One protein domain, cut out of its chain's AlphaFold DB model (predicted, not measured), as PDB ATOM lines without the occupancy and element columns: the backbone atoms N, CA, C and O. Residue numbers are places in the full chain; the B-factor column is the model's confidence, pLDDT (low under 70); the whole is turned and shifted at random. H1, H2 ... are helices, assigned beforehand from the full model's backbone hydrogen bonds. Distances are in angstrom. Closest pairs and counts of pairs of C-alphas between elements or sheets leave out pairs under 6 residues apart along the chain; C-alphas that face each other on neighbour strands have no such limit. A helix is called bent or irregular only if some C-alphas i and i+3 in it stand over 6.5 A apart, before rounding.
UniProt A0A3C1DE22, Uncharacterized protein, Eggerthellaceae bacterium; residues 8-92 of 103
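This is residues 8 to 92 of the 103 residues of an uncharacterized protein of Eggerthellaceae bacterium (UniProt A0A3C1DE22). What shape does the backbone take? A long helical hairpin, H1 and H2, makes the long axis, and a smaller helical hairpin, H3 and H4, makes a head at the far end of H2, with the end of H4 folding back to H2. Residues 78 to 83, the turn of the small hairpin, stick out free. What is it made of, and how large is it? The printed part has 85 residues, with four named helices in the order H1, H2, H3, H4 and no named strand: the class is all helix. The whole is loose and elongated, with a radius of gyration of the C-alphas of 16.3 A and spans of 51 by 29 by 18 A.

Where do the first two helices run? H1 is residues 8 to 29, 31.2 A from first to last C-alpha, beginning with C-alpha 8 at (72.673, -12.678, 21.897). H2, the longest, is residues 36 to 63 and measures 40.7 A; C-alpha 36 is at (62.951, -43.940, 33.044). Where do the last two run? H3 is residues 66 to 79, 20.0 A long. H4 is residues 81 to 90, with C-alpha 90 at (86.664, -29.260, 22.308), and is irregular: C-alphas 82 and 85 are 8.1 A apart.

How does H1 stand to H2? They touch and form a helical hairpin, at a shallow tilt of 28 degrees, opposite ways; their closest C-alphas, of His 17 and Ser 49, are 5.0 A apart. How do H3 and H4 stand to H2? H3 is close but not clearly touching, with the C-alphas of Phe 61 and Gln 69 closest at 6.5 A. H4 touches residues 54 to 58 of H2 alone, about perpendicular at 85 degrees, with the C-alphas of Glu 54 and Val 90 closest at 5.8 A. How do H3 and H4 meet, and what stays apart? They form a helical hairpin at a steep tilt of 44 degrees, opposite ways; H3 touches H4 with residues 76 to 77 alone, and the closest C-alphas, of Ala 77 and Met 84, are 6.1 A apart. H1 is apart from both H3 and H4. What do the helix backbones show? In H1, H2 and H3 every O i to N i+4 pair is within hydrogen-bond range; in H4 4 of 6 are.

How far does it reach? The two C-alphas farthest apart, of Glu 32 and Gln 67, are 52.0 A apart. Are there cuts or long links? The printed part has no cut; the links from H2 to H3 and from H3 to H4 are tight, and that from H1 to H2, 6 residues, is short. Where is the model's confidence low? No printed residue is under 70, and the mean pLDDT of the printed part is 93.8.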
ATOM      1  N   ALA A   8      74.035 -12.150  21.803       96.56
ATOM      2  CA  ALA A   8      72.673 -12.678  21.897       96.56
ATOM      3  C   ALA A   8      72.589 -14.155  21.478       96.56
ATOM      4  O   ALA A   8      71.889 -14.946  22.104       96.56
ATOM      5  N   GLU A   9      73.318 -14.540  20.430       95.88
ATOM      6  CA  GLU A   9      73.390 -15.935  19.999       95.88
ATOM      7  C   GLU A   9      74.163 -16.798  21.010       95.88
ATOM      8  O   GLU A   9      73.818 -17.962  21.200       95.88
ATOM      9  N   TRP A  10      75.182 -16.242  21.676       96.06
ATOM     10  CA  TRP A  10      75.871 -16.913  22.780       96.06
ATOM     11  C   TRP A  10      74.986 -17.056  24.018       96.06
ATOM     12  O   TRP A  10      74.922 -18.141  24.588       96.06
ATOM     13  N   ALA A  11      74.257 -16.005  24.394       97.56
ATOM     14  CA  ALA A  11      73.325 -16.039  25.517       97.56
ATOM     15  C   ALA A  11      72.247 -17.117  25.329       97.56
ATOM     16  O   ALA A  11      71.961 -17.852  26.265       97.56
ATOM     17  N   ALA A  12      71.716 -17.268  24.112       97.44
ATOM     18  CA  ALA A  12      70.739 -18.311  23.807       97.44
ATOM     19  C   ALA A  12      71.311 -19.734  23.965       97.44
ATOM     20  O   ALA A  12      70.628 -20.608  24.491       97.44
ATOM     21  N   LEU A  13      72.559 -19.971  23.538       97.31
ATOM     22  CA  LEU A  13      73.225 -21.269  23.728       97.31
ATOM     23  C   LEU A  13      73.465 -21.576  25.209       97.31
ATOM     24  O   LEU A  13      73.279 -22.712  25.636       97.31
ATOM     25  N   ILE A  14      73.874 -20.565  25.980       96.50
ATOM     26  CA  ILE A  14      74.099 -20.694  27.423       96.50
ATOM     27  C   ILE A  14      72.780 -20.993  28.136       96.50
ATOM     28  O   ILE A  14      72.722 -21.947  28.900       96.50
ATOM     29  N   GLU A  15      71.715 -20.245  27.844       97.94
ATOM     30  CA  GLU A  15      70.396 -20.455  28.451       97.94
ATOM     31  C   GLU A  15      69.858 -21.863  28.160       97.94
ATOM     32  O   GLU A  15      69.382 -22.549  29.063       97.94
ATOM     33  N   GLU A  16      69.973 -22.333  26.915       98.06
ATOM     34  CA  GLU A  16      69.570 -23.689  26.526       98.06
ATOM     35  C   GLU A  16      70.342 -24.761  27.312       98.06
ATOM     36  O   GLU A  16      69.737 -25.700  27.835       98.06
ATOM     37  N   HIS A  17      71.660 -24.595  27.443       98.06
ATOM     38  CA  HIS A  17      72.527 -25.511  28.182       98.06
ATOM     39  C   HIS A  17      72.238 -25.505  29.690       98.06
ATOM     40  O   HIS A  17      72.044 -26.562  30.291       98.06
ATOM     41  N   GLU A  18      72.116 -24.325  30.299       98.19
ATOM     42  CA  GLU A  18      71.768 -24.175  31.716       98.19
ATOM     43  C   GLU A  18      70.399 -24.790  32.025       98.19
ATOM     44  O   GLU A  18      70.233 -25.461  33.044       98.19
ATOM     45  N   MET A  19      69.417 -24.631  31.133       98.31
ATOM     46  CA  MET A  19      68.092 -25.227  31.313       98.31
ATOM     47  C   MET A  19      68.088 -26.747  31.188       98.31
ATOM     48  O   MET A  19      67.356 -27.406  31.932       98.31
ATOM     49  N   ALA A  20      68.900 -27.319  30.297       98.44
ATOM     50  CA  ALA A  20      69.053 -28.768  30.205       98.44
ATOM     51  C   ALA A  20      69.663 -29.344  31.495       98.44
ATOM     52  O   ALA A  20      69.102 -30.268  32.086       98.44
ATOM     53  N   TYR A  21      70.747 -28.742  31.992       98.25
ATOM     54  CA  TYR A  21      71.407 -29.188  33.222       98.25
ATOM     55  C   TYR A  21      70.545 -28.967  34.467       98.25
ATOM     56  O   TYR A  21      70.467 -29.856  35.311       98.25
ATOM     57  N   PHE A  22      69.811 -27.855  34.551       98.25
ATOM     58  CA  PHE A  22      68.868 -27.612  35.645       98.25
ATOM     59  C   PHE A  22      67.770 -28.686  35.717       98.25
ATOM     60  O   PHE A  22      67.398 -29.139  36.800       98.25
ATOM     61  N   ARG A  23      67.260 -29.147  34.566       97.75
ATOM     62  CA  ARG A  23      66.317 -30.279  34.527       97.75
ATOM     63  C   ARG A  23      66.970 -31.579  34.993       97.75
ATOM     64  O   ARG A  23      66.323 -32.342  35.707       97.75
ATOM     65  N   GLY A  24      68.236 -31.805  34.644       98.06
ATOM     66  CA  GLY A  24      69.037 -32.919  35.158       98.06
ATOM     67  C   GLY A  24      69.179 -32.890  36.682       98.06
ATOM     68  O   GLY A  24      68.928 -33.889  37.359       98.06
ATOM     69  N   GLU A  25      69.502 -31.731  37.251       97.94
ATOM     70  CA  GLU A  25      69.562 -31.535  38.704       97.94
ATOM     71  C   GLU A  25      68.209 -31.813  39.368       97.94
ATOM     72  O   GLU A  25      68.135 -32.523  40.373       97.94
ATOM     73  N   LEU A  26      67.114 -31.329  38.778       97.25
ATOM     74  CA  LEU A  26      65.779 -31.586  39.305       97.25
ATOM     75  C   LEU A  26      65.443 -33.086  39.283       97.25
ATOM     76  O   LEU A  26      64.983 -33.616  40.298       97.25
ATOM     77  N   ALA A  27      65.728 -33.777  38.176       97.06
ATOM     78  CA  ALA A  27      65.505 -35.216  38.037       97.06
ATOM     79  C   ALA A  27      66.337 -36.042  39.024       97.06
ATOM     80  O   ALA A  27      65.835 -37.001  39.603       97.06
ATOM     81  N   THR A  28      67.588 -35.655  39.275       95.88
ATOM     82  CA  THR A  28      68.441 -36.351  40.253       95.88
ATOM     83  C   THR A  28      68.039 -36.070  41.703       95.88
ATOM     84  O   THR A  28      68.243 -36.927  42.562       95.88
ATOM     85  N   SER A  29      67.436 -34.911  41.989       96.94
ATOM     86  CA  SER A  29      66.955 -34.570  43.336       96.94
ATOM     87  C   SER A  29      65.658 -35.282  43.745       96.94
ATOM     88  O   SER A  29      65.447 -35.512  44.935       96.94
ATOM     89  N   SER A  30      64.806 -35.643  42.780       95.75
ATOM     90  CA  SER A  30      63.554 -36.385  43.000       95.75
ATOM     91  C   SER A  30      63.342 -37.411  41.880       95.75
ATOM     92  O   SER A  30      62.449 -37.254  41.044       95.75
ATOM     93  N   PRO A  31      64.176 -38.461  41.822       93.44
ATOM     94  CA  PRO A  31      64.142 -39.437  40.736       93.44
ATOM     95  C   PRO A  31      62.809 -40.190  40.670       93.44
ATOM     96  O   PRO A  31      62.350 -40.542  39.592       93.44
ATOM     97  N   GLU A  32      62.125 -40.390  41.794       96.50
ATOM     98  CA  GLU A  32      60.795 -41.009  41.840       96.50
ATOM     99  C   GLU A  32      59.693 -40.202  41.136       96.50
ATOM    100  O   GLU A  32      58.634 -40.757  40.841       96.50
ATOM    101  N   SER A  33      59.930 -38.914  40.866       96.81
ATOM    102  CA  SER A  33      58.991 -38.040  40.156       96.81
ATOM    103  C   SER A  33      59.084 -38.158  38.632       96.81
ATOM    104  O   SER A  33      58.275 -37.545  37.939       96.81
ATOM    105  N   TYR A  34      60.042 -38.932  38.112       97.19
ATOM    106  CA  TYR A  34      60.290 -39.096  36.682       97.19
ATOM    107  C   TYR A  34      60.256 -40.573  36.299       97.19
ATOM    108  O   TYR A  34      60.716 -41.454  37.027       97.19
ATOM    109  N   SER A  35      59.723 -40.861  35.121       97.88
ATOM    110  CA  SER A  35      59.873 -42.166  34.491       97.88
ATOM    111  C   SER A  35      61.293 -42.359  33.948       97.88
ATOM    112  O   SER A  35      62.045 -41.408  33.741       97.88
ATOM    113  N   ILE A  36      61.660 -43.613  33.673       96.75
ATOM    114  CA  ILE A  36      62.951 -43.940  33.044       96.75
ATOM    115  C   ILE A  36      63.080 -43.267  31.671       96.75
ATOM    116  O   ILE A  36      64.162 -42.798  31.325       96.75
ATOM    117  N   ASP A  37      61.987 -43.198  30.907       98.19
ATOM    118  CA  ASP A  37      61.993 -42.564  29.588       98.19
ATOM    119  C   ASP A  37      62.225 -41.048  29.707       98.19
ATOM    120  O   ASP A  37      63.081 -40.515  29.007       98.19
ATOM    121  N   GLU A  38      61.574 -40.371  30.660       98.06
ATOM    122  CA  GLU A  38      61.813 -38.941  30.927       98.06
ATOM    123  C   GLU A  38      63.246 -38.675  31.405       98.06
ATOM    124  O   GLU A  38      63.871 -37.711  30.971       98.06
ATOM    125  N   MET A  39      63.809 -39.537  32.259       97.44
ATOM    126  CA  MET A  39      65.215 -39.412  32.658       97.44
ATOM    127  C   MET A  39      66.162 -39.557  31.464       97.44
ATOM    128  O   MET A  39      67.161 -38.840  31.391       97.44
ATOM    129  N   ARG A  40      65.854 -40.462  30.525       97.75
ATOM    130  CA  ARG A  40      66.643 -40.619  29.299       97.75
ATOM    131  C   ARG A  40      66.566 -39.363  28.441       97.75
ATOM    132  O   ARG A  40      67.604 -38.864  28.038       97.75
ATOM    133  N   GLU A  41      65.368 -38.829  28.217       98.25
ATOM    134  CA  GLU A  41      65.179 -37.598  27.440       98.25
ATOM    135  C   GLU A  41      65.907 -36.398  28.059       98.25
ATOM    136  O   GLU A  41      66.490 -35.590  27.340       98.25
ATOM    137  N   ILE A  42      65.918 -36.291  29.392       98.25
ATOM    138  CA  ILE A  42      66.670 -35.248  30.101       98.25
ATOM    139  C   ILE A  42      68.177 -35.420  29.883       98.25
ATOM    140  O   ILE A  42      68.855 -34.441  29.580       98.25
ATOM    141  N   SER A  43      68.695 -36.648  29.993       97.88
ATOM    142  CA  SER A  43      70.109 -36.939  29.723       97.88
ATOM    143  C   SER A  43      70.484 -36.623  28.273       97.88
ATOM    144  O   SER A  43      71.477 -35.942  28.037       97.88
ATOM    145  N   ASP A  44      69.667 -37.060  27.312       98.44
ATOM    146  CA  ASP A  44      69.886 -36.816  25.884       98.44
ATOM    147  C   ASP A  44      69.912 -35.301  25.589       98.44
ATOM    148  O   ASP A  44      70.759 -34.823  24.835       98.44
ATOM    149  N   ALA A  45      69.035 -34.519  26.234       98.25
ATOM    150  CA  ALA A  45      69.008 -33.062  26.098       98.25
ATOM    151  C   ALA A  45      70.245 -32.374  26.707       98.25
ATOM    152  O   ALA A  45      70.730 -31.384  26.154       98.25
ATOM    153  N   MET A  46      70.770 -32.880  27.830       98.44
ATOM    154  CA  MET A  46      72.031 -32.391  28.402       98.44
ATOM    155  C   MET A  46      73.180 -32.611  27.417       98.44
ATOM    156  O   MET A  46      73.874 -31.648  27.083       98.44
ATOM    157  N   ASP A  47      73.316 -33.829  26.890       98.12
ATOM    158  CA  ASP A  47      74.361 -34.185  25.926       98.12
ATOM    159  C   ASP A  47      74.252 -33.356  24.636       98.12
ATOM    160  O   ASP A  47      75.252 -32.808  24.160       98.12
ATOM    161  N   GLU A  48      73.041 -33.192  24.091       98.25
ATOM    162  CA  GLU A  48      72.798 -32.371  22.900       98.25
ATOM    163  C   GLU A  48      73.180 -30.903  23.137       98.25
ATOM    164  O   GLU A  48      73.865 -30.298  22.305       98.25
ATOM    165  N   SER A  49      72.793 -30.332  24.283       98.25
ATOM    166  CA  SER A  49      73.116 -28.941  24.612       98.25
ATOM    167  C   SER A  49      74.628 -28.712  24.753       98.25
ATOM    168  O   SER A  49      75.150 -27.726  24.225       98.25
ATOM    169  N   THR A  50      75.349 -29.648  25.384       96.75
ATOM    170  CA  THR A  50      76.812 -29.616  25.517       96.75
ATOM    171  C   THR A  50      77.473 -29.671  24.148       96.75
ATOM    172  O   THR A  50      78.271 -28.797  23.803       96.75
ATOM    173  N   ALA A  51      77.081 -30.640  23.315       96.06
ATOM    174  CA  ALA A  51      77.631 -30.804  21.974       96.06
ATOM    175  C   ALA A  51      77.407 -29.554  21.107       96.06
ATOM    176  O   ALA A  51      78.287 -29.150  20.339       96.06
ATOM    177  N   LYS A  52      76.247 -28.903  21.245       96.69
ATOM    178  CA  LYS A  52      75.916 -27.661  20.539       96.69
ATOM    179  C   LYS A  52      76.789 -26.490  20.994       96.69
ATOM    180  O   LYS A  52      77.276 -25.737  20.145       96.69
ATOM    181  N   ALA A  53      77.012 -26.347  22.301       95.31
ATOM    182  CA  ALA A  53      77.892 -25.324  22.857       95.31
ATOM    183  C   ALA A  53      79.352 -25.537  22.419       95.31
ATOM    184  O   ALA A  53      79.980 -24.615  21.901       95.31
ATOM    185  N   GLU A  54      79.874 -26.760  22.521       94.81
ATOM    186  CA  GLU A  54      81.234 -27.099  22.085       94.81
ATOM    187  C   GLU A  54      81.433 -26.891  20.581       94.81
ATOM    188  O   GLU A  54      82.443 -26.327  20.150       94.81
ATOM    189  N   ALA A  55      80.458 -27.291  19.759       94.31
ATOM    190  CA  ALA A  55      80.496 -27.040  18.322       94.31
ATOM    191  C   ALA A  55      80.530 -25.535  18.013       94.31
ATOM    192  O   ALA A  55      81.278 -25.108  17.132       94.31
ATOM    193  N   ALA A  56      79.776 -24.720  18.757       94.12
ATOM    194  CA  ALA A  56      79.819 -23.267  18.630       94.12
ATOM    195  C   ALA A  56      81.185 -22.685  19.031       94.12
ATOM    196  O   ALA A  56      81.712 -21.847  18.296       94.12
ATOM    197  N   MET A  57      81.788 -23.161  20.129       92.81
ATOM    198  CA  MET A  57      83.136 -22.749  20.551       92.81
ATOM    199  C   MET A  57      84.177 -23.084  19.480       92.81
ATOM    200  O   MET A  57      85.001 -22.243  19.120       92.81
ATOM    201  N   ARG A  58      84.112 -24.301  18.929       93.19
ATOM    202  CA  ARG A  58      84.998 -24.779  17.864       93.19
ATOM    203  C   ARG A  58      84.861 -23.952  16.588       93.19
ATOM    204  O   ARG A  58      85.869 -23.578  15.988       93.19
ATOM    205  N   ASP A  59      83.632 -23.665  16.168       93.00
ATOM    206  CA  ASP A  59      83.340 -22.828  15.001       93.00
ATOM    207  C   ASP A  59      83.951 -21.429  15.146       93.00
ATOM    208  O   ASP A  59      84.637 -20.952  14.237       93.00
ATOM    209  N   ASP A  60      83.714 -20.782  16.288       92.19
ATOM    210  CA  ASP A  60      84.177 -19.416  16.537       92.19
ATOM    211  C   ASP A  60      85.705 -19.367  16.671       92.19
ATOM    212  O   ASP A  60      86.340 -18.480  16.100       92.19
ATOM    213  N   PHE A  61      86.317 -20.359  17.323       91.38
ATOM    214  CA  PHE A  61      87.773 -20.493  17.391       91.38
ATOM    215  C   PHE A  61      88.403 -20.651  16.002       91.38
ATOM    216  O   PHE A  61      89.348 -19.938  15.660       91.38
ATOM    217  N   ASN A  62      87.854 -21.529  15.160       89.56
ATOM    218  CA  ASN A  62      88.371 -21.762  13.810       89.56
ATOM    219  C   ASN A  62      88.182 -20.560  12.873       89.56
ATOM    220  O   ASN A  62      88.908 -20.426  11.886       89.56
ATOM    221  N   ALA A  63      87.235 -19.666  13.174       89.88
ATOM    222  CA  ALA A  63      87.054 -18.417  12.443       89.88
ATOM    223  C   ALA A  63      88.109 -17.348  12.794       89.88
ATOM    224  O   ALA A  63      88.288 -16.394  12.028       89.88
ATOM    225  N   LEU A  64      88.824 -17.490  13.917       86.81
ATOM    226  CA  LEU A  64      89.881 -16.564  14.321       86.81
ATOM    227  C   LEU A  64      91.121 -16.681  13.413       86.81
ATOM    228  O   LEU A  64      91.473 -17.776  12.976       86.81
ATOM    229  N   PRO A  65      91.863 -15.580  13.178       88.62
ATOM    230  CA  PRO A  65      93.183 -15.644  12.554       88.62
ATOM    231  C   PRO A  65      94.170 -16.505  13.368       88.62
ATOM    232  O   PRO A  65      94.083 -16.505  14.597       88.62
ATOM    233  N   PRO A  66      95.191 -17.127  12.742       86.56
ATOM    234  CA  PRO A  66      96.132 -18.017  13.439       86.56
ATOM    235  C   PRO A  66      96.801 -17.400  14.677       86.56
ATOM    236  O   PRO A  66      96.959 -18.055  15.702       86.56
ATOM    237  N   GLN A  67      97.150 -16.110  14.620       85.38
ATOM    238  CA  GLN A  67      97.742 -15.411  15.764       85.38
ATOM    239  C   GLN A  67      96.756 -15.261  16.936       85.38
ATOM    240  O   GLN A  67      97.158 -15.334  18.094       85.38
ATOM    241  N   ALA A  68      95.470 -15.052  16.646       88.12
ATOM    242  CA  ALA A  68      94.433 -14.961  17.667       88.12
ATOM    243  C   ALA A  68      94.112 -16.340  18.265       88.12
ATOM    244  O   ALA A  68      93.953 -16.432  19.478       88.12
ATOM    245  N   GLN A  69      94.114 -17.402  17.451       88.12
ATOM    246  CA  GLN A  69      94.005 -18.785  17.932       88.12
ATOM    247  C   GLN A  69      95.133 -19.126  18.914       88.12
ATOM    248  O   GLN A  69      94.862 -19.577  20.023       88.12
ATOM    249  N   ALA A  70      96.390 -18.833  18.554       87.88
ATOM    250  CA  ALA A  70      97.542 -19.073  19.424       87.88
ATOM    251  C   ALA A  70      97.420 -18.336  20.768       87.88
ATOM    252  O   ALA A  70      97.584 -18.945  21.821       87.88
ATOM    253  N   ARG A  71      97.043 -17.049  20.746       90.19
ATOM    254  CA  ARG A  71      96.826 -16.284  21.985       90.19
ATOM    255  C   ARG A  71      95.682 -16.831  22.830       90.19
ATOM    256  O   ARG A  71      95.779 -16.819  24.051       90.19
ATOM    257  N   MET A  72      94.601 -17.298  22.211       90.00
ATOM    258  CA  MET A  72      93.496 -17.906  22.952       90.00
ATOM    259  C   MET A  72      93.938 -19.200  23.645       90.00
ATOM    260  O   MET A  72      93.602 -19.406  24.806       90.00
ATOM    261  N   LEU A  73      94.754 -20.025  22.985       90.06
ATOM    262  CA  LEU A  73      95.316 -21.233  23.597       90.06
ATOM    263  C   LEU A  73      96.269 -20.924  24.754       90.06
ATOM    264  O   LEU A  73      96.227 -21.619  25.764       90.06
ATOM    265  N   GLU A  74      97.087 -19.875  24.650       88.81
ATOM    266  CA  GLU A  74      97.927 -19.409  25.763       88.81
ATOM    267  C   GLU A  74      97.081 -18.967  26.967       88.81
ATOM    268  O   GLU A  74      97.410 -19.294  28.107       88.81
ATOM    269  N   LEU A  75      95.974 -18.256  26.721       92.56
ATOM    270  CA  LEU A  75      95.046 -17.841  27.774       92.56
ATOM    271  C   LEU A  75      94.355 -19.041  28.431       92.56
ATOM    272  O   LEU A  75      94.285 -19.088  29.658       92.56
ATOM    273  N   LEU A  76      93.899 -20.019  27.642       90.19
ATOM    274  CA  LEU A  76      93.309 -21.260  28.155       90.19
ATOM    275  C   LEU A  76      94.323 -22.052  28.987       90.19
ATOM    276  O   LEU A  76      94.012 -22.452  30.104       90.19
ATOM    277  N   ALA A  77      95.562 -22.191  28.507       89.06
ATOM    278  CA  ALA A  77      96.628 -22.869  29.242       89.06
ATOM    279  C   ALA A  77      96.999 -22.153  30.550       89.06
ATOM    280  O   ALA A  77      97.377 -22.800  31.521       89.06
ATOM    281  N   GLY A  78      96.907 -20.821  30.584       91.50
ATOM    282  CA  GLY A  78      97.150 -20.037  31.793       91.50
ATOM    283  C   GLY A  78      96.009 -20.112  32.809       91.50
ATOM    284  O   GLY A  78      96.268 -20.157  34.011       91.50
ATOM    285  N   ALA A  79      94.760 -20.117  32.338       91.88
ATOM    286  CA  ALA A  79      93.573 -20.168  33.187       91.88
ATOM    287  C   ALA A  79      93.301 -21.577  33.730       91.88
ATOM    288  O   ALA A  79      92.886 -21.719  34.880       91.88
ATOM    289  N   ASP A  80      93.549 -22.603  32.915       88.56
ATOM    290  CA  ASP A  80      93.243 -23.993  33.230       88.56
ATOM    291  C   ASP A  80      94.334 -24.961  32.718       88.56
ATOM    292  O   ASP A  80      94.128 -25.747  31.785       88.56
ATOM    293  N   PRO A  81      95.537 -24.914  33.320       83.25
ATOM    294  CA  PRO A  81      96.694 -25.675  32.847       83.25
ATOM    295  C   PRO A  81      96.499 -27.196  32.903       83.25
ATOM    296  O   PRO A  81      97.184 -27.922  32.182       83.25
ATOM    297  N   GLY A  82      95.594 -27.690  33.755       88.62
ATOM    298  CA  GLY A  82      95.344 -29.121  33.947       88.62
ATOM    299  C   GLY A  82      94.454 -29.756  32.877       88.62
ATOM    300  O   GLY A  82      94.523 -30.966  32.688       88.62
ATOM    301  N   ASN A  83      93.670 -28.956  32.151       89.19
ATOM    302  CA  ASN A  83      92.650 -29.452  31.222       89.19
ATOM    303  C   ASN A  83      92.957 -29.108  29.760       89.19
ATOM    304  O   ASN A  83      92.064 -29.056  28.916       89.19
ATOM    305  N   MET A  84      94.226 -28.880  29.415       88.19
ATOM    306  CA  MET A  84      94.587 -28.539  28.035       88.19
ATOM    307  C   MET A  84      94.238 -29.627  27.018       88.19
ATOM    308  O   MET A  84      93.985 -29.302  25.861       88.19
ATOM    309  N   ASP A  85      94.210 -30.897  27.417       88.25
ATOM    310  CA  ASP A  85      93.799 -31.972  26.510       88.25
ATOM    311  C   ASP A  85      92.289 -31.942  26.240       88.25
ATOM    312  O   ASP A  85      91.891 -32.083  25.085       88.25
ATOM    313  N   PHE A  86      91.474 -31.606  27.246       88.88
ATOM    314  CA  PHE A  86      90.049 -31.314  27.060       88.88
ATOM    315  C   PHE A  86      89.847 -30.131  26.104       88.88
ATOM    316  O   PHE A  86      89.117 -30.239  25.121       88.88
ATOM    317  N   TRP A  87      90.558 -29.015  26.308       89.56
ATOM    318  CA  TRP A  87      90.431 -27.852  25.425       89.56
ATOM    319  C   TRP A  87      90.851 -28.146  23.981       89.56
ATOM    320  O   TRP A  87      90.226 -27.643  23.049       89.56
ATOM    321  N   LYS A  88      91.874 -28.981  23.759       87.81
ATOM    322  CA  LYS A  88      92.245 -29.419  22.404       87.81
ATOM    323  C   LYS A  88      91.145 -30.253  21.754       87.81
ATOM    324  O   LYS A  88      90.877 -30.054  20.571       87.81
ATOM    325  N   GLU A  89      90.510 -31.148  22.506       89.19
ATOM    326  CA  GLU A  89      89.394 -31.966  22.028       89.19
ATOM    327  C   GLU A  89      88.186 -31.097  21.648       89.19
ATOM    328  O   GLU A  89      87.715 -31.141  20.505       89.19
ATOM    329  N   VAL A  90      87.758 -30.211  22.552       90.44
ATOM    330  CA  VAL A  90      86.664 -29.260  22.308       90.44
ATOM    331  C   VAL A  90      86.958 -28.405  21.076       90.44
ATOM    332  O   VAL A  90      86.135 -28.320  20.167       90.44
ATOM    333  N   LEU A  91      88.162 -27.842  20.964       90.56
ATOM    334  CA  LEU A  91      88.537 -26.980  19.838       90.56
ATOM    335  C   LEU A  91      88.883 -27.748  18.551       90.56
ATOM    336  O   LEU A  91      89.141 -27.129  17.519       90.56
ATOM    337  N   GLY A  92      88.849 -29.085  18.570       83.94
ATOM    338  CA  GLY A  92      89.161 -29.916  17.407       83.94
ATOM    339  C   GLY A  92      90.616 -29.793  16.947       83.94
ATOM    340  O   GLY A  92      90.918 -30.025  15.774       83.94
TER     341      GLY A  92